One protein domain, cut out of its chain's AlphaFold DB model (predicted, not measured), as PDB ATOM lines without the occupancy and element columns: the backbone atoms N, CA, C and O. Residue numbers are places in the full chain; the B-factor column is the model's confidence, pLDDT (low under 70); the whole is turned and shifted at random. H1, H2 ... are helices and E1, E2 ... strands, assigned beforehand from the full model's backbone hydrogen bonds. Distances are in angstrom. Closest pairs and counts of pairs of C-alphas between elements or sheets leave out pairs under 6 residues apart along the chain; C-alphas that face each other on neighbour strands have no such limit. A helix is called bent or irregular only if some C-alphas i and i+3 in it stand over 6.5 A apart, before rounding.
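AT A GLANCE: This is residues 7 to 143 and 272 to 292 of the 294 residues of the protein "Dynamin-type G domain-containing protein" of Cuscuta australis (UniProt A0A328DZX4). One long, strongly twisted sheet of eight strands runs through the whole domain, with helices on both faces at its two ends: H1 covers the part with E2 on one face, and H3 covers the part with E6 on the opposite face. H2 sits beside H3 and only grazes the sheet, while residues 272 to 277 of H4 stick out free of the rest. Look for 158 printed residues, with elements in the order E1 E2 E3 H1 E4 E5 H2 E6 H3 E7 H4 E8, four named helices and eight named strands of mixed class. The sheet's order is E3 E2 E4 E1 E5 E8 E6 E7, with mixed directions. The whole is compact, with a radius of gyration of the C-alphas of 17.2 A, and rounded, spanning 43 by 41 by 33 A.

IN THESE COORDINATES: Find C-alpha 7 at (154.669, 168.689, 216.125); there E1 begins and runs to residue 12. Next come E2, residues 19 to 24, and E3, residues 28 to 32. From C-alpha 34 at (163.094, 169.705, 229.276), H1 runs to residue 49, 23.6 A from first to last C-alpha; it is irregular, with C-alphas 35 and 38 7.5 A apart. Read on through E4, residues 60 to 66 and 19.1 A long, E5, residues 72 to 76, and H2, residues 85 to 92. E6, residues 97 to 104, is the longest strand at 22.3 A. H3 follows at residues 113 to 121, then E7 at 128 to 133. After the cut you meet H4, residues 272 to 280, and E8, residues 286 to 291, which ends with C-alpha 291 at (157.460, 181.772, 211.319).

HOW THE PARTS SIT: Begin at the sheet's edge strand E3, which forms a hairpin with E2, antiparallel, with N 30 and O 22 at 2.9 A. E2 and E4 are antiparallel, with N 21 and O 63 at 2.9 A. E4 and E1 are parallel, with N 9 and O 62 at 2.8 A. E1 and E5 are antiparallel, with N 8 and O 74 at 2.7 A. From E5 on, neighbours are parallel: look at N 287 and O 73 for E5 and E8, 2.8 A, at N 100 and O 288 for E8 and E6, 2.8 A, and at N 131 and O 101 for E6 and the other edge strand, E7, 2.8 A. The domain has three layers, with H1 and H3 on opposite faces of this sheet. H1 is on the sheet at a height of 9.3 A, over E2 and along the strands, at 6 degrees to E2 on the local plane; the closest C-alphas of H1 and E2 are those of Ala 44 and Tyr 24, 7.1 A apart. H3 is at a height of 9.5 A, over E6 and along it at 18 degrees on the local plane; their closest C-alphas are those of Ser 114 and Asn 101, 6.1 A apart. H2 only grazes the sheet with residues 88 to 92. H2 and H3 only just touch, with 3 pairs of C-alphas within 8 A, the closest being those of Ile 92 and Val 121 at 7.1 A; they run the same way at a steep tilt of 57 degrees. H4 is not on the sheet, and it is apart from H1, H2 and H3. E3, H1, E4 and E5, H2, E6 are split strand-helix-strand units, two strands running the same way with another strand between them; E6, H3, E7 is a strand-helix-strand unit of parallel neighbours, and these three crossovers are right-handed. Every O i to N i+4 pair is within hydrogen-bond range in H2 and H4, against 10 of 12 in H1 and 4 of 5 in H3.

THE WHOLE: The two C-alphas farthest apart are those of Asp 27 and Glu 140, 50.5 A. Residues 144 to 271 are not printed, and C-alphas 143 and 272 are 21.1 A apart across this cut. Of the links that are printed whole, none is long. The mean pLDDT of the printed part is 70.8; look for values under 70 at residues 101 to 112, 122 to 143 and 272 to 292, among others.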
ATOM      1  N   ILE A   7     155.960 168.778 215.454       88.38
ATOM      2  CA  ILE A   7     154.669 168.689 216.125       88.38
ATOM      3  C   ILE A   7     154.936 168.610 217.626       88.38
ATOM      4  O   ILE A   7     155.649 167.729 218.080       88.38
ATOM      5  N   THR A   8     154.349 169.500 218.409       81.75
ATOM      6  CA  THR A   8     154.347 169.443 219.871       81.75
ATOM      7  C   THR A   8     152.935 169.129 220.337       81.75
ATOM      8  O   THR A   8     152.011 169.887 220.053       81.75
ATOM      9  N   ARG A   9     152.750 168.009 221.032       80.94
ATOM     10  CA  ARG A   9     151.487 167.626 221.666       80.94
ATOM     11  C   ARG A   9     151.621 167.843 223.163       80.94
ATOM     12  O   ARG A   9     152.363 167.119 223.817       80.94
ATOM     13  N   LEU A  10     150.930 168.849 223.672       74.94
ATOM     14  CA  LEU A  10     150.756 169.079 225.099       74.94
ATOM     15  C   LEU A  10     149.549 168.261 225.553       74.94
ATOM     16  O   LEU A  10     148.504 168.304 224.899       74.94
ATOM     17  N   GLN A  11     149.725 167.482 226.612       80.12
ATOM     18  CA  GLN A  11     148.685 166.641 227.188       80.12
ATOM     19  C   GLN A  11     148.651 166.872 228.691       80.12
ATOM     20  O   GLN A  11     149.679 166.742 229.368       80.12
ATOM     21  N   HIS A  12     147.476 167.233 229.196       79.31
ATOM     22  CA  HIS A  12     147.266 167.377 230.625       79.31
ATOM     23  C   HIS A  12     147.379 166.001 231.289       79.31
ATOM     24  O   HIS A  12     146.590 165.097 231.002       79.31
ATOM     25  N   ASP A  13     148.345 165.853 232.192       83.62
ATOM     26  CA  ASP A  13     148.530 164.641 232.985       83.62
ATOM     27  C   ASP A  13     148.565 165.007 234.478       83.62
ATOM     28  O   ASP A  13     149.467 165.733 234.899       83.62
ATOM     29  N   PRO A  14     147.615 164.520 235.304       79.25
ATOM     30  CA  PRO A  14     147.593 164.800 236.740       79.25
ATOM     31  C   PRO A  14     148.754 164.141 237.509       79.25
ATOM     32  O   PRO A  14     148.872 164.317 238.726       79.25
ATOM     33  N   VAL A  15     149.598 163.342 236.847       83.06
ATOM     34  CA  VAL A  15     150.825 162.794 237.428       83.06
ATOM     35  C   VAL A  15     151.866 163.917 237.609       83.06
ATOM     36  O   VAL A  15     152.216 164.605 236.654       83.06
ATOM     37  N   PRO A  16     152.447 164.085 238.816       71.94
ATOM     38  CA  PRO A  16     153.308 165.232 239.128       71.94
ATOM     39  C   PRO A  16     154.670 165.224 238.419       71.94
ATOM     40  O   PRO A  16     155.375 166.233 238.425       71.94
ATOM     41  N   THR A  17     155.077 164.091 237.843       84.06
ATOM     42  CA  THR A  17     156.355 163.970 237.136       84.06
ATOM     43  C   THR A  17     156.121 164.140 235.636       84.06
ATOM     44  O   THR A  17     155.468 163.279 235.049       84.06
ATOM     45  N   PRO A  18     156.672 165.191 234.998       86.12
ATOM     46  CA  PRO A  18     156.523 165.381 233.563       86.12
ATOM     47  C   PRO A  18     157.217 164.266 232.781       86.12
ATOM     48  O   PRO A  18     158.352 163.897 233.090       86.12
ATOM     49  N   VAL A  19     156.560 163.788 231.728       91.56
ATOM     50  CA  VAL A  19     157.117 162.817 230.780       91.56
ATOM     51  C   VAL A  19     157.163 163.460 229.403       91.56
ATOM     52  O   VAL A  19     156.129 163.825 228.839       91.56
ATOM     53  N   LEU A  20     158.373 163.611 228.864       93.12
ATOM     54  CA  LEU A  20     158.596 164.148 227.527       93.12
ATOM     55  C   LEU A  20     159.143 163.043 226.629       93.12
ATOM     56  O   LEU A  20     160.200 162.479 226.906       93.12
ATOM     57  N   THR A  21     158.460 162.785 225.519       94.50
ATOM     58  CA  THR A  21     158.841 161.747 224.558       94.50
ATOM     59  C   THR A  21     158.965 162.356 223.174       94.50
ATOM     60  O   THR A  21     158.041 162.998 222.683       94.50
ATOM     61  N   LEU A  22     160.113 162.158 222.531       92.94
ATOM     62  CA  LEU A  22     160.319 162.528 221.137       92.94
ATOM     63  C   LEU A  22     160.084 161.305 220.248       92.94
ATOM     64  O   LEU A  22     160.859 160.351 220.281       92.94
ATOM     65  N   GLU A  23     159.033 161.356 219.440       92.75
ATOM     66  CA  GLU A  23     158.666 160.355 218.442       92.75
ATOM     67  C   GLU A  23     159.148 160.794 217.056       92.75
ATOM     68  O   GLU A  23     158.972 161.948 216.641       92.75
ATOM     69  N   TYR A  24     159.772 159.879 216.323       86.69
ATOM     70  CA  TYR A  24     160.287 160.134 214.984       86.69
ATOM     71  C   TYR A  24     160.409 158.838 214.197       86.69
ATOM     72  O   TYR A  24     160.634 157.778 214.764       86.69
ATOM     73  N   TYR A  25     160.233 158.901 212.875       74.06
ATOM     74  CA  TYR A  25     159.857 157.712 212.096       74.06
ATOM     75  C   TYR A  25     158.586 157.044 212.661       74.06
ATOM     76  O   TYR A  25     158.077 157.427 213.707       74.06
ATOM     77  N   LEU A  26     157.997 156.088 211.948       67.94
ATOM     78  CA  LEU A  26     156.714 155.515 212.380       67.94
ATOM     79  C   LEU A  26     156.795 154.809 213.753       67.94
ATOM     80  O   LEU A  26     155.769 154.695 214.418       67.94
ATOM     81  N   ASP A  27     158.000 154.411 214.194       77.50
ATOM     82  CA  ASP A  27     158.163 153.459 215.299       77.50
ATOM     83  C   ASP A  27     159.275 153.818 216.315       77.50
ATOM     84  O   ASP A  27     159.498 153.048 217.251       77.50
ATOM     85  N   MET A  28     160.010 154.933 216.161       85.75
ATOM     86  CA  MET A  28     161.071 155.294 217.119       85.75
ATOM     87  C   MET A  28     160.571 156.326 218.123       85.75
ATOM     88  O   MET A  28     159.967 157.334 217.762       85.75
ATOM     89  N   SER A  29     160.886 156.097 219.395       90.62
ATOM     90  CA  SER A  29     160.632 157.041 220.476       90.62
ATOM     91  C   SER A  29     161.826 157.101 221.420       90.62
ATOM     92  O   SER A  29     162.504 156.099 221.661       90.62
ATOM     93  N   VAL A  30     162.111 158.298 221.923       93.00
ATOM     94  CA  VAL A  30     163.159 158.542 222.912       93.00
ATOM     95  C   VAL A  30     162.581 159.425 224.007       93.00
ATOM     96  O   VAL A  30     162.133 160.540 223.739       93.00
ATOM     97  N   GLU A  31     162.603 158.933 225.242       93.00
ATOM     98  CA  GLU A  31     162.308 159.759 226.411       93.00
ATOM     99  C   GLU A  31     163.403 160.812 226.606       93.00
ATOM    100  O   GLU A  31     164.597 160.560 226.420       93.00
ATOM    101  N   THR A  32     162.989 162.018 226.976       92.06
ATOM    102  CA  THR A  32     163.866 163.167 227.174       92.06
ATOM    103  C   THR A  32     163.410 163.994 228.374       92.06
ATOM    104  O   THR A  32     162.361 163.760 228.965       92.06
ATOM    105  N   GLU A  33     164.216 164.979 228.747       87.00
ATOM    106  CA  GLU A  33     163.916 165.957 229.795       87.00
ATOM    107  C   GLU A  33     163.944 167.367 229.198       87.00
ATOM    108  O   GLU A  33     164.640 167.596 228.207       87.00
ATOM    109  N   GLU A  34     163.229 168.328 229.798       81.94
ATOM    110  CA  GLU A  34     163.094 169.705 229.276       81.94
ATOM    111  C   GLU A  34     164.450 170.326 228.885       81.94
ATOM    112  O   GLU A  34     164.596 170.896 227.803       81.94
ATOM    113  N   ALA A  35     165.482 170.130 229.714       85.62
ATOM    114  CA  ALA A  35     166.833 170.644 229.480       85.62
ATOM    115  C   ALA A  35     167.546 170.027 228.258       85.62
ATOM    116  O   ALA A  35     168.494 170.614 227.734       85.62
ATOM    117  N   ARG A  36     167.120 168.843 227.799       88.62
ATOM    118  CA  ARG A  36     167.743 168.088 226.696       88.62
ATOM    119  C   ARG A  36     166.888 168.006 225.439       88.62
ATOM    120  O   ARG A  36     167.392 167.512 224.433       88.62
ATOM    121  N   VAL A  37     165.655 168.521 225.450       85.31
ATOM    122  CA  VAL A  37     164.746 168.509 224.286       85.31
ATOM    123  C   VAL A  37     165.440 169.013 223.022       85.31
ATOM    124  O   VAL A  37     165.394 168.350 221.991       85.31
ATOM    125  N   VAL A  38     166.158 170.136 223.108       83.75
ATOM    126  CA  VAL A  38     166.879 170.712 221.959       83.75
ATOM    127  C   VAL A  38     167.936 169.746 221.414       83.75
ATOM    128  O   VAL A  38     168.044 169.564 220.202       83.75
ATOM    129  N   GLY A  39     168.700 169.099 222.298       86.88
ATOM    130  CA  GLY A  39     169.694 168.099 221.910       86.88
ATOM    131  C   GLY A  39     169.054 166.882 221.243       86.88
ATOM    132  O   GLY A  39     169.506 166.469 220.179       86.88
ATOM    133  N   ALA A  40     167.965 166.364 221.817       88.62
ATOM    134  CA  ALA A  40     167.225 165.227 221.274       88.62
ATOM    135  C   ALA A  40     166.647 165.527 219.882       88.62
ATOM    136  O   ALA A  40     166.809 164.722 218.966       88.62
ATOM    137  N   ILE A  41     166.050 166.712 219.696       86.12
ATOM    138  CA  ILE A  41     165.543 167.174 218.397       86.12
ATOM    139  C   ILE A  41     166.676 167.237 217.374       86.12
ATOM    140  O   ILE A  41     166.511 166.736 216.265       86.12
ATOM    141  N   ASN A  42     167.831 167.801 217.732       87.25
ATOM    142  CA  ASN A  42     168.973 167.890 216.821       87.25
ATOM    143  C   ASN A  42     169.498 166.500 216.426       87.25
ATOM    144  O   ASN A  42     169.702 166.243 215.243       87.25
ATOM    145  N   SER A  43     169.650 165.577 217.378       87.81
ATOM    146  CA  SER A  43     170.100 164.209 217.086       87.81
ATOM    147  C   SER A  43     169.099 163.417 216.235       87.81
ATOM    148  O   SER A  43     169.496 162.718 215.297       87.81
ATOM    149  N   ALA A  44     167.797 163.541 216.511       88.25
ATOM    150  CA  ALA A  44     166.748 162.937 215.688       88.25
ATOM    151  C   ALA A  44     166.739 163.541 214.277       88.25
ATOM    152  O   ALA A  44     166.669 162.822 213.282       88.25
ATOM    153  N   THR A  45     166.903 164.861 214.184       82.69
ATOM    154  CA  THR A  45     167.019 165.587 212.919       82.69
ATOM    155  C   THR A  45     168.178 165.063 212.074       82.69
ATOM    156  O   THR A  45     167.978 164.696 210.917       82.69
ATOM    157  N   GLU A  46     169.381 164.984 212.649       84.44
ATOM    158  CA  GLU A  46     170.575 164.468 211.969       84.44
ATOM    159  C   GLU A  46     170.391 163.023 211.495       84.44
ATOM    160  O   GLU A  46     170.832 162.674 210.401       84.44
ATOM    161  N   SER A  47     169.679 162.202 212.271       82.94
ATOM    162  CA  SER A  47     169.350 160.824 211.890       82.94
ATOM    163  C   SER A  47     168.428 160.760 210.665       82.94
ATOM    164  O   SER A  47     168.573 159.859 209.840       82.94
ATOM    165  N   ILE A  48     167.517 161.731 210.518       79.81
ATOM    166  CA  ILE A  48     166.532 161.788 209.427       79.81
ATOM    167  C   ILE A  48     167.114 162.313 208.126       79.81
ATOM    168  O   ILE A  48     166.912 161.714 207.068       79.81
ATOM    169  N   VAL A  49     167.801 163.453 208.180       76.94
ATOM    170  CA  VAL A  49     168.250 164.152 206.967       76.94
ATOM    171  C   VAL A  49     169.728 163.934 206.640       76.94
ATOM    172  O   VAL A  49     170.178 164.312 205.553       76.94
ATOM    173  N   GLY A  50     170.477 163.289 207.540       71.62
ATOM    174  CA  GLY A  50     171.933 163.192 207.482       71.62
ATOM    175  C   GLY A  50     172.611 164.539 207.753       71.62
ATOM    176  O   GLY A  50     171.984 165.517 208.147       71.62
ATOM    177  N   THR A  51     173.911 164.641 207.470       61.06
ATOM    178  CA  THR A  51     174.709 165.869 207.674       61.06
ATOM    179  C   THR A  51     174.443 166.979 206.637       61.06
ATOM    180  O   THR A  51     175.246 167.901 206.490       61.06
ATOM    181  N   GLY A  52     173.350 166.897 205.867       57.56
ATOM    182  CA  GLY A  52     173.023 167.820 204.776       57.56
ATOM    183  C   GLY A  52     171.762 168.652 205.028       57.56
ATOM    184  O   GLY A  52     170.845 168.223 205.716       57.56
ATOM    185  N   LYS A  53     171.672 169.832 204.395       61.50
ATOM    186  CA  LYS A  53     170.474 170.699 204.385       61.50
ATOM    187  C   LYS A  53     169.360 170.132 203.486       61.50
ATOM    188  O   LYS A  53     169.003 170.748 202.484       61.50
ATOM    189  N   ARG A  54     168.857 168.930 203.771       69.62
ATOM    190  CA  ARG A  54     167.683 168.376 203.071       69.62
ATOM    191  C   ARG A  54     166.428 168.649 203.877       69.62
ATOM    192  O   ARG A  54     166.468 168.570 205.096       69.62
ATOM    193  N   ILE A  55     165.331 168.943 203.187       79.38
ATOM    194  CA  ILE A  55     164.007 169.048 203.800       79.38
ATOM    195  C   ILE A  55     163.440 167.635 203.966       79.38
ATOM    196  O   ILE A  55     163.451 166.843 203.022       79.38
ATOM    197  N   SER A  56     162.946 167.320 205.159       83.19
ATOM    198  CA  SER A  56     162.217 166.096 205.472       83.19
ATOM    199  C   SER A  56     160.721 166.378 205.524       83.19
ATOM    200  O   SER A  56     160.278 167.289 206.216       83.19
ATOM    201  N   ARG A  57     159.927 165.549 204.836       83.31
ATOM    202  CA  ARG A  57     158.465 165.540 204.996       83.31
ATOM    203  C   ARG A  57     157.996 164.750 206.220       83.31
ATOM    204  O   ARG A  57     156.835 164.858 206.594       83.31
ATOM    205  N   SER A  58     158.872 163.953 206.832       85.88
ATOM    206  CA  SER A  58     158.538 163.201 208.046       85.88
ATOM    207  C   SER A  58     158.589 164.133 209.261       85.88
ATOM    208  O   SER A  58     159.643 164.740 209.477       85.88
ATOM    209  N   PRO A  59     157.492 164.268 210.029       88.50
ATOM    210  CA  PRO A  59     157.468 165.133 211.197       88.50
ATOM    211  C   PRO A  59     158.276 164.530 212.352       88.50
ATOM    212  O   PRO A  59     158.322 163.310 212.515       88.50
ATOM    213  N   LEU A  60     158.858 165.394 213.182       90.88
ATOM    214  CA  LEU A  60     159.201 165.047 214.563       90.88
ATOM    215  C   LEU A  60     157.992 165.350 215.445       90.88
ATOM    216  O   LEU A  60     157.398 166.413 215.289       90.88
ATOM    217  N   THR A  61     157.635 164.460 216.369       91.62
ATOM    218  CA  THR A  61     156.542 164.697 217.322       91.62
ATOM    219  C   THR A  61     157.068 164.668 218.751       91.62
ATOM    220  O   THR A  61     157.467 163.624 219.246       91.62
ATOM    221  N   LEU A  62     157.075 165.811 219.427       88.31
ATOM    222  CA  LEU A  62     157.337 165.919 220.855       88.31
ATOM    223  C   LEU A  62     156.012 165.794 221.613       88.31
ATOM    224  O   LEU A  62     155.144 166.654 221.491       88.31
ATOM    225  N   VAL A  63     155.863 164.741 222.405       89.44
ATOM    226  CA  VAL A  63     154.743 164.554 223.329       89.44
ATOM    227  C   VAL A  63     155.182 165.022 224.713       89.44
ATOM    228  O   VAL A  63     156.205 164.571 225.220       89.44
ATOM    229  N   VAL A  64     154.428 165.944 225.304       85.06
ATOM    230  CA  VAL A  64     154.680 166.523 226.626       85.06
ATOM    231  C   VAL A  64     153.480 166.212 227.509       85.06
ATOM    232  O   VAL A  64     152.437 166.849 227.380       85.06
ATOM    233  N   ASN A  65     153.646 165.245 228.406       86.56
ATOM    234  CA  ASN A  65     152.687 164.948 229.463       86.56
ATOM    235  C   ASN A  65     153.131 165.692 230.717       86.56
ATOM    236  O   ASN A  65     154.236 165.457 231.217       86.56
ATOM    237  N   LYS A  66     152.318 166.636 231.186       82.25
ATOM    238  CA  LYS A  66     152.648 167.472 232.343       82.25
ATOM    239  C   LYS A  66     151.366 167.932 233.030       82.25
ATOM    240  O   LYS A  66     150.340 168.120 232.378       82.25
ATOM    241  N   ASP A  67     151.444 168.151 234.335       80.56
ATOM    242  CA  ASP A  67     150.402 168.891 235.039       80.56
ATOM    243  C   ASP A  67     150.379 170.355 234.550       80.56
ATOM    244  O   ASP A  67     151.400 170.886 234.108       80.56
ATOM    245  N   ASP A  68     149.228 171.022 234.609       70.00
ATOM    246  CA  ASP A  68     149.105 172.453 234.261       70.00
ATOM    247  C   ASP A  68     149.473 172.833 232.801       70.00
ATOM    248  O   ASP A  68     149.900 173.952 232.508       70.00
ATOM    249  N   VAL A  69     149.305 171.913 231.841       61.12
ATOM    250  CA  VAL A  69     149.310 172.237 230.399       61.12
ATOM    251  C   VAL A  69     147.949 171.931 229.770       61.12
ATOM    252  O   VAL A  69     147.298 170.974 230.186       61.12
ATOM    253  N   PRO A  70     147.490 172.710 228.773       61.62
ATOM    254  CA  PRO A  70     146.268 172.390 228.048       61.62
ATOM    255  C   PRO A  70     146.493 171.228 227.077       61.62
ATOM    256  O   PRO A  70     147.589 171.066 226.537       61.62
ATOM    257  N   ASP A  71     145.425 170.490 226.772       64.38
ATOM    258  CA  ASP A  71     145.417 169.545 225.657       64.38
ATOM    259  C   ASP A  71     145.469 170.319 224.333       64.38
ATOM    260  O   ASP A  71     144.468 170.859 223.859       64.38
ATOM    261  N   LEU A  72     146.659 170.410 223.740       67.62
ATOM    262  CA  LEU A  72     146.907 171.244 222.568       67.62
ATOM    263  C   LEU A  72     147.956 170.619 221.654       67.62
ATOM    264  O   LEU A  72     149.003 170.157 222.099       67.62
ATOM    265  N   THR A  73     147.720 170.673 220.341       70.62
ATOM    266  CA  THR A  73     148.745 170.333 219.348       70.62
ATOM    267  C   THR A  73     149.240 171.589 218.647       70.62
ATOM    268  O   THR A  73     148.474 172.261 217.959       70.62
ATOM    269  N   ILE A  74     150.532 171.876 218.777       75.25
ATOM    270  CA  ILE A  74     151.222 172.957 218.076       75.25
ATOM    271  C   ILE A  74     152.074 172.347 216.965       75.25
ATOM    272  O   ILE A  74     152.790 171.382 217.202       75.25
ATOM    273  N   ILE A  75     152.019 172.889 215.756       79.25
ATOM    274  CA  ILE A  75     152.850 172.439 214.636       79.25
ATOM    275  C   ILE A  75     153.726 173.603 214.198       79.25
ATOM    276  O   ILE A  75     153.219 174.581 213.654       79.25
ATOM    277  N   ASP A  76     155.027 173.491 214.438       81.81
ATOM    278  CA  ASP A  76     156.036 174.401 213.910       81.81
ATOM    279  C   ASP A  76     156.470 173.916 212.526       81.81
ATOM    280  O   ASP A  76     156.911 172.775 212.345       81.81
ATOM    281  N   LEU A  77     156.266 174.766 211.526       84.50
ATOM    282  CA  LEU A  77     156.579 174.459 210.137       84.50
ATOM    283  C   LEU A  77     157.922 175.074 209.738       84.50
ATOM    284  O   LEU A  77     158.286 176.140 210.236       84.50
ATOM    285  N   PRO A  78     158.663 174.434 208.815       83.94
ATOM    286  CA  PRO A  78     159.908 174.997 208.321       83.94
ATOM    287  C   PRO A  78     159.663 176.337 207.618       83.94
ATOM    288  O   PRO A  78     158.556 176.623 207.153       83.94
ATOM    289  N   ASP A  79     160.732 177.126 207.497       82.81
ATOM    290  CA  ASP A  79     160.682 178.429 206.841       82.81
ATOM    291  C   ASP A  79     160.052 178.338 205.448       82.81
ATOM    292  O   ASP A  79     160.263 177.374 204.699       82.81
ATOM    293  N   ILE A  80     159.292 179.371 205.091       81.25
ATOM    294  CA  ILE A  80     158.647 179.459 203.785       81.25
ATOM    295  C   ILE A  80     159.731 179.613 202.715       81.25
ATOM    296  O   ILE A  80     160.441 180.615 202.650       81.25
ATOM    297  N   THR A  81     159.854 178.594 201.873       83.00
ATOM    298  CA  THR A  81     160.695 178.578 200.680       83.00
ATOM    299  C   THR A  81     159.934 177.898 199.545       83.00
ATOM    300  O   THR A  81     158.845 177.342 199.722       83.00
ATOM    301  N   ARG A  82     160.508 177.908 198.338       81.31
ATOM    302  CA  ARG A  82     159.898 177.229 197.185       81.31
ATOM    303  C   ARG A  82     159.739 175.726 197.416       81.31
ATOM    304  O   ARG A  82     158.806 175.133 196.890       81.31
ATOM    305  N   GLU A  83     160.640 175.131 198.187       82.19
ATOM    306  CA  GLU A  83     160.696 173.704 198.482       82.19
ATOM    307  C   GLU A  83     159.737 173.281 199.607       82.19
ATOM    308  O   GLU A  83     159.279 172.139 199.611       82.19
ATOM    309  N   THR A  84     159.412 174.177 200.548       85.19
ATOM    310  CA  THR A  84     158.522 173.883 201.688       85.19
ATOM    311  C   THR A  84     157.058 174.241 201.422       85.19
ATOM    312  O   THR A  84     156.183 173.761 202.136       85.19
ATOM    313  N   ASN A  85     156.763 175.017 200.375       86.56
ATOM    314  CA  ASN A  85     155.420 175.524 200.081       86.56
ATOM    315  C   ASN A  85     154.338 174.424 200.019       86.56
ATOM    316  O   ASN A  85     153.322 174.524 200.700       86.56
ATOM    317  N   GLU A  86     154.569 173.346 199.259       89.19
ATOM    318  CA  GLU A  86     153.613 172.229 199.157       89.19
ATOM    319  C   GLU A  86     153.338 171.586 200.521       89.19
ATOM    320  O   GLU A  86     152.184 171.384 200.885       89.19
ATOM    321  N   MET A  87     154.396 171.343 201.303       88.88
ATOM    322  CA  MET A  87     154.288 170.785 202.651       88.88
ATOM    323  C   MET A  87     153.465 171.707 203.553       88.88
ATOM    324  O   MET A  87     152.533 171.257 204.201       88.88
ATOM    325  N   ILE A  88     153.770 173.005 203.584       89.44
ATOM    326  CA  ILE A  88     153.049 173.965 204.429       89.44
ATOM    327  C   ILE A  88     151.564 173.994 204.057       89.44
ATOM    328  O   ILE A  88     150.709 173.981 204.942       89.44
ATOM    329  N   MET A  89     151.248 173.980 202.757       88.50
ATOM    330  CA  MET A  89     149.871 173.959 202.270       88.50
ATOM    331  C   MET A  89     149.101 172.723 202.746       88.50
ATOM    332  O   MET A  89     147.934 172.867 203.109       88.50
ATOM    333  N   GLU A  90     149.724 171.542 202.809       91.12
ATOM    334  CA  GLU A  90     149.098 170.333 203.374       91.12
ATOM    335  C   GLU A  90     148.653 170.548 204.828       91.12
ATOM    336  O   GLU A  90     147.563 170.125 205.210       91.12
ATOM    337  N   TYR A  91     149.457 171.264 205.618       88.25
ATOM    338  CA  TYR A  91     149.178 171.528 207.027       88.25
ATOM    339  C   TYR A  91     148.130 172.627 207.251       88.25
ATOM    340  O   TYR A  91     147.311 172.492 208.153       88.25
ATOM    341  N   ILE A  92     148.110 173.700 206.451       84.94
ATOM    342  CA  ILE A  92     147.204 174.848 206.683       84.94
ATOM    343  C   ILE A  92     145.854 174.756 205.952       84.94
ATOM    344  O   ILE A  92     144.942 175.546 206.230       84.94
ATOM    345  N   SER A  93     145.719 173.835 204.994       87.38
ATOM    346  CA  SER A  93     144.494 173.655 204.198       87.38
ATOM    347  C   SER A  93     143.273 173.140 204.977       87.38
ATOM    348  O   SER A  93     142.173 173.608 204.663       87.38
ATOM    349  N   PRO A  94     143.395 172.218 205.957       85.88
ATOM    350  CA  PRO A  94     142.244 171.739 206.724       85.88
ATOM    351  C   PRO A  94     141.540 172.871 207.491       85.88
ATOM    352  O   PRO A  94     142.185 173.797 207.986       85.88
ATOM    353  N   GLN A  95     140.207 172.821 207.583       71.19
ATOM    354  CA  GLN A  95     139.389 173.918 208.132       71.19
ATOM    355  C   GLN A  95     139.447 174.003 209.661       71.19
ATOM    356  O   GLN A  95     139.314 175.080 210.229       71.19
ATOM    357  N   GLU A  96     139.702 172.879 210.318       70.25
ATOM    358  CA  GLU A  96     139.892 172.731 211.762       70.25
ATOM    359  C   GLU A  96     141.237 173.287 212.264       70.25
ATOM    360  O   GLU A  96     141.514 173.282 213.462       70.25
ATOM    361  N   THR A  97     142.091 173.744 211.347       71.06
ATOM    362  CA  THR A  97     143.433 174.228 211.658       71.06
ATOM    363  C   THR A  97     143.434 175.729 211.911       71.06
ATOM    364  O   THR A  97     143.057 176.507 211.029       71.06
ATOM    365  N   ILE A  98     143.957 176.145 213.065       73.12
ATOM    366  CA  ILE A  98     144.209 177.555 213.371       73.12
ATOM    367  C   ILE A  98     145.590 177.932 212.842       73.12
ATOM    368  O   ILE A  98     146.596 177.308 213.175       73.12
ATOM    369  N   ILE A  99     145.642 178.973 212.017       74.19
ATOM    370  CA  ILE A  99     146.856 179.457 211.368       74.19
ATOM    371  C   ILE A  99     147.414 180.638 212.153       74.19
ATOM    372  O   ILE A  99     146.805 181.705 212.192       74.19
ATOM    373  N   LEU A 100     148.610 180.484 212.706       73.75
ATOM    374  CA  LEU A 100     149.306 181.514 213.458       73.75
ATOM    375  C   LEU A 100     150.463 182.082 212.629       73.75
ATOM    376  O   LEU A 100     151.487 181.436 212.423       73.75
ATOM    377  N   ASN A 101     150.302 183.308 212.136       66.56
ATOM    378  CA  ASN A 101     151.338 184.014 211.389       66.56
ATOM    379  C   ASN A 101     152.222 184.789 212.359       66.56
ATOM    380  O   ASN A 101     151.775 185.787 212.924       66.56
ATOM    381  N   ALA A 102     153.474 184.381 212.521       67.38
ATOM    382  CA  ALA A 102     154.409 185.068 213.395       67.38
ATOM    383  C   ALA A 102     155.276 186.041 212.587       67.38
ATOM    384  O   ALA A 102     156.085 185.637 211.748       67.38
ATOM    385  N   ILE A 103     155.089 187.343 212.813       66.94
ATOM    386  CA  ILE A 103     155.674 188.400 211.987       66.94
ATOM    387  C   ILE A 103     156.468 189.374 212.855       66.94
ATOM    388  O   ILE A 103     155.923 189.945 213.801       66.94
ATOM    389  N   PRO A 104     157.753 189.615 212.550       62.91
ATOM    390  CA  PRO A 104     158.520 190.640 213.237       62.91
ATOM    391  C   PRO A 104     157.911 192.041 213.068       62.91
ATOM    392  O   PRO A 104     157.543 192.446 211.966       62.91
ATOM    393  N   ALA A 105     157.897 192.820 214.144       59.84
ATOM    394  CA  ALA A 105     157.395 194.191 214.215       59.84
ATOM    395  C   ALA A 105     157.951 195.121 213.122       59.84
ATOM    396  O   ALA A 105     157.264 196.002 212.599       59.84
ATOM    397  N   ASN A 106     159.214 194.917 212.747       60.94
ATOM    398  CA  ASN A 106     159.911 195.728 211.757       60.94
ATOM    399  C   ASN A 106     159.548 195.373 210.299       60.94
ATOM    400  O   ASN A 106     159.800 196.186 209.414       60.94
ATOM    401  N   VAL A 107     158.883 194.245 210.033       61.59
ATOM    402  CA  VAL A 107     158.522 193.781 208.677       61.59
ATOM    403  C   VAL A 107     157.135 194.295 208.261       61.59
ATOM    404  O   VAL A 107     156.261 194.496 209.103       61.59
ATOM    405  N   ASP A 108     156.930 194.599 206.976       63.75
ATOM    406  CA  ASP A 108     155.612 194.986 206.445       63.75
ATOM    407  C   ASP A 108     154.750 193.738 206.194       63.75
ATOM    408  O   ASP A 108     155.099 192.876 205.384       63.75
ATOM    409  N   PHE A 109     153.593 193.667 206.849       60.38
ATOM    410  CA  PHE A 109     152.621 192.582 206.729       60.38
ATOM    411  C   PHE A 109     152.203 192.275 205.288       60.38
ATOM    412  O   PHE A 109     152.055 191.111 204.921       60.38
ATOM    413  N   SER A 110     152.062 193.293 204.437       57.50
ATOM    414  CA  SER A 110     151.645 193.112 203.038       57.50
ATOM    415  C   SER A 110     152.667 192.320 202.207       57.50
ATOM    416  O   SER A 110     152.328 191.679 201.206       57.50
ATOM    417  N   THR A 111     153.927 192.330 202.648       62.03
ATOM    418  CA  THR A 111     155.037 191.627 201.996       62.03
ATOM    419  C   THR A 111     155.231 190.203 202.514       62.03
ATOM    420  O   THR A 111     155.876 189.408 201.836       62.03
ATOM    421  N   CYS A 112     154.615 189.848 203.646       67.56
ATOM    422  CA  CYS A 112     154.800 188.559 204.309       67.56
ATOM    423  C   CYS A 112     154.204 187.403 203.493       67.56
ATOM    424  O   CYS A 112     153.000 187.367 203.221       67.56
ATOM    425  N   GLU A 113     155.036 186.422 203.136       75.69
ATOM    426  CA  GLU A 113     154.593 185.227 202.406       75.69
ATOM    427  C   GLU A 113     153.602 184.390 203.224       75.69
ATOM    428  O   GLU A 113     152.606 183.922 202.676       75.69
ATOM    429  N   SER A 114     153.787 184.320 204.546       73.81
ATOM    430  CA  SER A 114     152.878 183.645 205.485       73.81
ATOM    431  C   SER A 114     151.445 184.196 205.414       73.81
ATOM    432  O   SER A 114     150.474 183.438 205.303       73.81
ATOM    433  N   ILE A 115     151.298 185.525 205.357       70.19
ATOM    434  CA  ILE A 115     149.994 186.185 205.192       70.19
ATOM    435  C   ILE A 115     149.377 185.831 203.840       70.19
ATOM    436  O   ILE A 115     148.190 185.507 203.780       70.19
ATOM    437  N   LYS A 116     150.158 185.860 202.754       77.62
ATOM    438  CA  LYS A 116     149.655 185.525 201.411       77.62
ATOM    439  C   LYS A 116     149.179 184.075 201.336       77.62
ATOM    440  O   LYS A 116     148.090 183.821 200.825       77.62
ATOM    441  N   MET A 117     149.952 183.139 201.886       80.25
ATOM    442  CA  MET A 117     149.593 181.719 201.931       80.25
ATOM    443  C   MET A 117     148.322 181.492 202.752       80.25
ATOM    444  O   MET A 117     147.360 180.903 202.259       80.25
ATOM    445  N   SER A 118     148.262 182.046 203.966       76.50
ATOM    446  CA  SER A 118     147.086 181.907 204.829       76.50
ATOM    447  C   SER A 118     145.835 182.577 204.250       76.50
ATOM    448  O   SER A 118     144.728 182.106 204.477       76.50
ATOM    449  N   GLN A 119     145.956 183.660 203.473       71.69
ATOM    450  CA  GLN A 119     144.830 184.259 202.735       71.69
ATOM    451  C   GLN A 119     144.283 183.359 201.621       71.69
ATOM    452  O   GLN A 119     143.090 183.425 201.324       71.69
ATOM    453  N   GLY A 120     145.124 182.513 201.020       77.00
ATOM    454  CA  GLY A 120     144.697 181.555 200.001       77.00
ATOM    455  C   GLY A 120     143.742 180.487 200.541       77.00
ATOM    456  O   GLY A 120     142.792 180.117 199.851       77.00
ATOM    457  N   VAL A 121     143.966 180.043 201.784       79.75
ATOM    458  CA  VAL A 121     143.213 178.958 202.443       79.75
ATOM    459  C   VAL A 121     142.190 179.438 203.479       79.75
ATOM    460  O   VAL A 121     141.314 178.670 203.876       79.75
ATOM    461  N   ASP A 122     142.283 180.700 203.905       69.06
ATOM    462  CA  ASP A 122     141.358 181.361 204.827       69.06
ATOM    463  C   ASP A 122     141.089 182.813 204.379       69.06
ATOM    464  O   ASP A 122     141.830 183.758 204.693       69.06
ATOM    465  N   LYS A 123     140.009 182.969 203.599       68.94
ATOM    466  CA  LYS A 123     139.539 184.254 203.051       68.94
ATOM    467  C   LYS A 123     138.656 185.033 204.031       68.94
ATOM    468  O   LYS A 123     138.541 186.259 203.904       68.94
ATOM    469  N   THR A 124     137.983 184.340 204.951       58.84
ATOM    470  CA  THR A 124     137.125 184.973 205.962       58.84
ATOM    471  C   THR A 124     137.997 185.596 207.047       58.84
ATOM    472  O   THR A 124     137.754 186.751 207.401       58.84
ATOM    473  N   GLY A 125     139.088 184.916 207.415       57.84
ATOM    474  CA  GLY A 125     140.006 185.295 208.486       57.84
ATOM    475  C   GLY A 125     139.625 184.680 209.834       57.84
ATOM    476  O   GLY A 125     140.190 185.075 210.844       57.84
ATOM    477  N   GLU A 126     138.661 183.757 209.863       62.62
ATOM    478  CA  GLU A 126     138.057 183.228 211.096       62.62
ATOM    479  C   GLU A 126     138.988 182.292 211.872       62.62
ATOM    480  O   GLU A 126     138.830 182.130 213.077       62.62
ATOM    481  N   ARG A 127     139.975 181.693 211.198       67.56
ATOM    482  CA  ARG A 127     140.931 180.750 211.800       67.56
ATOM    483  C   ARG A 127     142.371 181.238 211.681       67.56
ATOM    484  O   ARG A 127     143.301 180.437 211.721       67.56
ATOM    485  N   LYS A 128     142.568 182.546 211.499       64.94
ATOM    486  CA  LYS A 128     143.878 183.163 211.289       64.94
ATOM    487  C   LYS A 128     144.193 184.161 212.379       64.94
ATOM    488  O   LYS A 128     143.509 185.161 212.551       64.94
ATOM    489  N   LEU A 129     145.315 183.922 213.032       62.91
ATOM    490  CA  LEU A 129     145.886 184.783 214.044       62.91
ATOM    491  C   LEU A 129     147.211 185.347 213.530       62.91
ATOM    492  O   LEU A 129     147.936 184.700 212.765       62.91
ATOM    493  N   VAL A 130     147.524 186.574 213.931       63.16
ATOM    494  CA  VAL A 130     148.800 187.227 213.627       63.16
ATOM    495  C   VAL A 130     149.475 187.568 214.946       63.16
ATOM    496  O   VAL A 130     148.941 188.343 215.732       63.16
ATOM    497  N   VAL A 131     150.655 186.999 215.176       60.22
ATOM    498  CA  VAL A 131     151.503 187.305 216.328       60.22
ATOM    499  C   VAL A 131     152.597 188.236 215.870       60.22
ATOM    500  O   VAL A 131     153.390 187.910 214.987       60.22
ATOM    501  N   ILE A 132     152.658 189.398 216.499       58.03
ATOM    502  CA  ILE A 132     153.730 190.346 216.259       58.03
ATOM    503  C   ILE A 132     154.866 190.055 217.231       58.03
ATOM    504  O   ILE A 132     154.698 190.120 218.445       58.03
ATOM    505  N   MET A 133     156.041 189.751 216.689       53.53
ATOM    506  CA  MET A 133     157.242 189.443 217.464       53.53
ATOM    507  C   MET A 133     158.245 190.598 217.425       53.53
ATOM    508  O   MET A 133     158.209 191.423 216.517       53.53
ATOM    509  N   LYS A 134     159.220 190.616 218.340       62.62
ATOM    510  CA  LYS A 134     160.327 191.601 218.347       62.62
ATOM    511  C   LYS A 134     159.838 193.063 218.394       62.62
ATOM    512  O   LYS A 134     160.369 193.924 217.689       62.62
ATOM    513  N   ALA A 135     158.791 193.326 219.180       53.62
ATOM    514  CA  ALA A 135     158.183 194.653 219.333       53.62
ATOM    515  C   ALA A 135     159.175 195.711 219.855       53.62
ATOM    516  O   ALA A 135     159.113 196.871 219.453       53.62
ATOM    517  N   ASP A 136     160.152 195.283 220.655       53.53
ATOM    518  CA  ASP A 136     161.290 196.073 221.134       53.53
ATOM    519  C   ASP A 136     162.094 196.738 220.002       53.53
ATOM    520  O   ASP A 136     162.671 197.806 220.190       53.53
ATOM    521  N   LYS A 137     162.105 196.137 218.804       53.28
ATOM    522  CA  LYS A 137     162.872 196.622 217.646       53.28
ATOM    523  C   LYS A 137     162.121 197.619 216.765       53.28
ATOM    524  O   LYS A 137     162.683 198.080 215.772       53.28
ATOM    525  N   SER A 138     160.859 197.933 217.065       51.62
ATOM    526  CA  SER A 138     160.088 198.933 216.313       51.62
ATOM    527  C   SER A 138     159.034 199.635 217.185       51.62
ATOM    528  O   SER A 138     157.841 199.515 216.916       51.62
ATOM    529  N   PRO A 139     159.449 200.394 218.216       50.38
ATOM    530  CA  PRO A 139     158.517 201.048 219.137       50.38
ATOM    531  C   PRO A 139     157.631 202.111 218.461       50.38
ATOM    532  O   PRO A 139     156.468 202.252 218.821       50.38
ATOM    533  N   GLU A 140     158.138 202.821 217.448       47.03
ATOM    534  CA  GLU A 140     157.432 203.961 216.830       47.03
ATOM    535  C   GLU A 140     156.519 203.579 215.646       47.03
ATOM    536  O   GLU A 140     155.615 204.333 215.298       47.03
ATOM    537  N   GLY A 141     156.719 202.410 215.019       46.25
ATOM    538  CA  GLY A 141     156.006 202.003 213.792       46.25
ATOM    539  C   GLY A 141     155.018 200.846 213.967       46.25
ATOM    540  O   GLY A 141     154.178 200.609 213.094       46.25
ATOM    541  N   LEU A 142     155.100 200.122 215.087       45.47
ATOM    542  CA  LEU A 142     154.170 199.046 215.422       45.47
ATOM    543  C   LEU A 142     152.719 199.523 215.528       45.47
ATOM    544  O   LEU A 142     151.844 198.836 214.988       45.47
ATOM    545  N   PRO A 143     152.453 200.702 216.132       45.38
ATOM    546  CA  PRO A 143     151.090 201.166 216.273       45.38
ATOM    547  C   PRO A 143     150.407 201.387 214.920       45.38
ATOM    548  O   PRO A 143     149.379 200.792 214.619       45.38
ATOM    549  N   THR A 272     141.314 187.641 226.692       39.50
ATOM    550  CA  THR A 272     140.299 187.003 227.543       39.50
ATOM    551  C   THR A 272     139.334 186.125 226.736       39.50
ATOM    552  O   THR A 272     139.011 185.015 227.161       39.50
ATOM    553  N   GLU A 273     138.902 186.569 225.552       39.47
ATOM    554  CA  GLU A 273     138.148 185.745 224.599       39.47
ATOM    555  C   GLU A 273     139.006 184.610 224.033       39.47
ATOM    556  O   GLU A 273     138.507 183.495 223.883       39.47
ATOM    557  N   TRP A 274     140.303 184.849 223.800       37.97
ATOM    558  CA  TRP A 274     141.249 183.804 223.410       37.97
ATOM    559  C   TRP A 274     141.389 182.730 224.492       37.97
ATOM    560  O   TRP A 274     141.274 181.549 224.179       37.97
ATOM    561  N   ASN A 275     141.533 183.117 225.764       39.62
ATOM    562  CA  ASN A 275     141.576 182.162 226.875       39.62
ATOM    563  C   ASN A 275     140.293 181.314 226.940       39.62
ATOM    564  O   ASN A 275     140.377 180.091 226.997       39.62
ATOM    565  N   LYS A 276     139.107 181.926 226.801       44.16
ATOM    566  CA  LYS A 276     137.826 181.191 226.744       44.16
ATOM    567  C   LYS A 276     137.713 180.267 225.531       44.16
ATOM    568  O   LYS A 276     137.174 179.168 225.635       44.16
ATOM    569  N   PHE A 277     138.191 180.704 224.367       39.16
ATOM    570  CA  PHE A 277     138.188 179.891 223.156       39.16
ATOM    571  C   PHE A 277     139.125 178.683 223.298       39.16
ATOM    572  O   PHE A 277     138.733 177.571 222.941       39.16
ATOM    573  N   MET A 278     140.311 178.878 223.880       36.78
ATOM    574  CA  MET A 278     141.263 177.811 224.200       36.78
ATOM    575  C   MET A 278     140.701 176.834 225.241       36.78
ATOM    576  O   MET A 278     140.859 175.633 225.076       36.78
ATOM    577  N   GLU A 279     139.966 177.320 226.243       41.56
ATOM    578  CA  GLU A 279     139.250 176.478 227.218       41.56
ATOM    579  C   GLU A 279     138.090 175.680 226.588       41.56
ATOM    580  O   GLU A 279     137.775 174.580 227.035       41.56
ATOM    581  N   SER A 280     137.443 176.210 225.541       36.62
ATOM    582  CA  SER A 280     136.330 175.547 224.828       36.62
ATOM    583  C   SER A 280     136.768 174.622 223.683       36.62
ATOM    584  O   SER A 280     135.966 173.859 223.138       36.62
ATOM    585  N   SER A 281     138.039 174.714 223.298       34.12
ATOM    586  CA  SER A 281     138.654 173.950 222.222       34.12
ATOM    587  C   SER A 281     138.939 172.529 222.702       34.12
ATOM    588  O   SER A 281     139.762 172.323 223.584       34.12
ATOM    589  N   GLY A 282     138.248 171.534 222.141       35.69
ATOM    590  CA  GLY A 282     138.495 170.130 222.486       35.69
ATOM    591  C   GLY A 282     139.909 169.643 222.100       35.69
ATOM    592  O   GLY A 282     140.604 170.325 221.345       35.69
ATOM    593  N   PRO A 283     140.305 168.413 222.494       34.47
ATOM    594  CA  PRO A 283     141.669 167.857 222.339       34.47
ATOM    595  C   PRO A 283     142.217 167.762 220.899       34.47
ATOM    596  O   PRO A 283     143.332 167.295 220.672       34.47
ATOM    597  N   ALA A 284     141.416 168.140 219.899       32.81
ATOM    598  CA  ALA A 284     141.719 168.045 218.476       32.81
ATOM    599  C   ALA A 284     142.148 169.383 217.844       32.81
ATOM    600  O   ALA A 284     142.473 169.402 216.655       32.81
ATOM    601  N   THR A 285     142.159 170.490 218.596       38.72
ATOM    602  CA  THR A 285     142.559 171.799 218.061       38.72
ATOM    603  C   THR A 285     144.055 171.820 217.739       38.72
ATOM    604  O   THR A 285     144.913 171.615 218.600       38.72
ATOM    605  N   ARG A 286     144.371 172.065 216.461       36.72
ATOM    606  CA  ARG A 286     145.738 172.177 215.938       36.72
ATOM    607  C   ARG A 286     146.063 173.640 215.668       36.72
ATOM    608  O   ARG A 286     145.450 174.268 214.804       36.72
ATOM    609  N   LEU A 287     147.039 174.161 216.399       35.94
ATOM    610  CA  LEU A 287     147.615 175.482 216.199       35.94
ATOM    611  C   LEU A 287     148.863 175.336 215.328       35.94
ATOM    612  O   LEU A 287     149.790 174.617 215.689       35.94
ATOM    613  N   ILE A 288     148.915 176.004 214.185       41.28
ATOM    614  CA  ILE A 288     150.067 175.920 213.285       41.28
ATOM    615  C   ILE A 288     150.828 177.225 213.311       41.28
ATOM    616  O   ILE A 288     150.312 178.264 212.902       41.28
ATOM    617  N   TRP A 289     152.066 177.148 213.782       43.09
ATOM    618  CA  TRP A 289     153.001 178.251 213.830       43.09
ATOM    619  C   TRP A 289     153.730 178.363 212.491       43.09
ATOM    620  O   TRP A 289     154.479 177.475 212.087       43.09
ATOM    621  N   MET A 290     153.502 179.472 211.787       43.06
ATOM    622  CA  MET A 290     154.265 179.843 210.599       43.06
ATOM    623  C   MET A 290     155.168 181.021 210.949       43.06
ATOM    624  O   MET A 290     154.721 182.175 210.974       43.06
ATOM    625  N   ALA A 291     156.440 180.738 211.220       38.66
ATOM    626  CA  ALA A 291     157.460 181.772 211.319       38.66
ATOM    627  C   ALA A 291     157.979 182.159 209.930       38.66
ATOM    628  O   ALA A 291     158.184 181.325 209.050       38.66
ATOM    629  N   LEU A 292     158.230 183.454 209.752       33.19
ATOM    630  CA  LEU A 292     159.176 183.917 208.748       33.19
ATOM    631  C   LEU A 292     160.580 183.759 209.332       33.19
ATOM    632  O   LEU A 292     160.868 184.328 210.391       33.19
TER     633      LEU A 292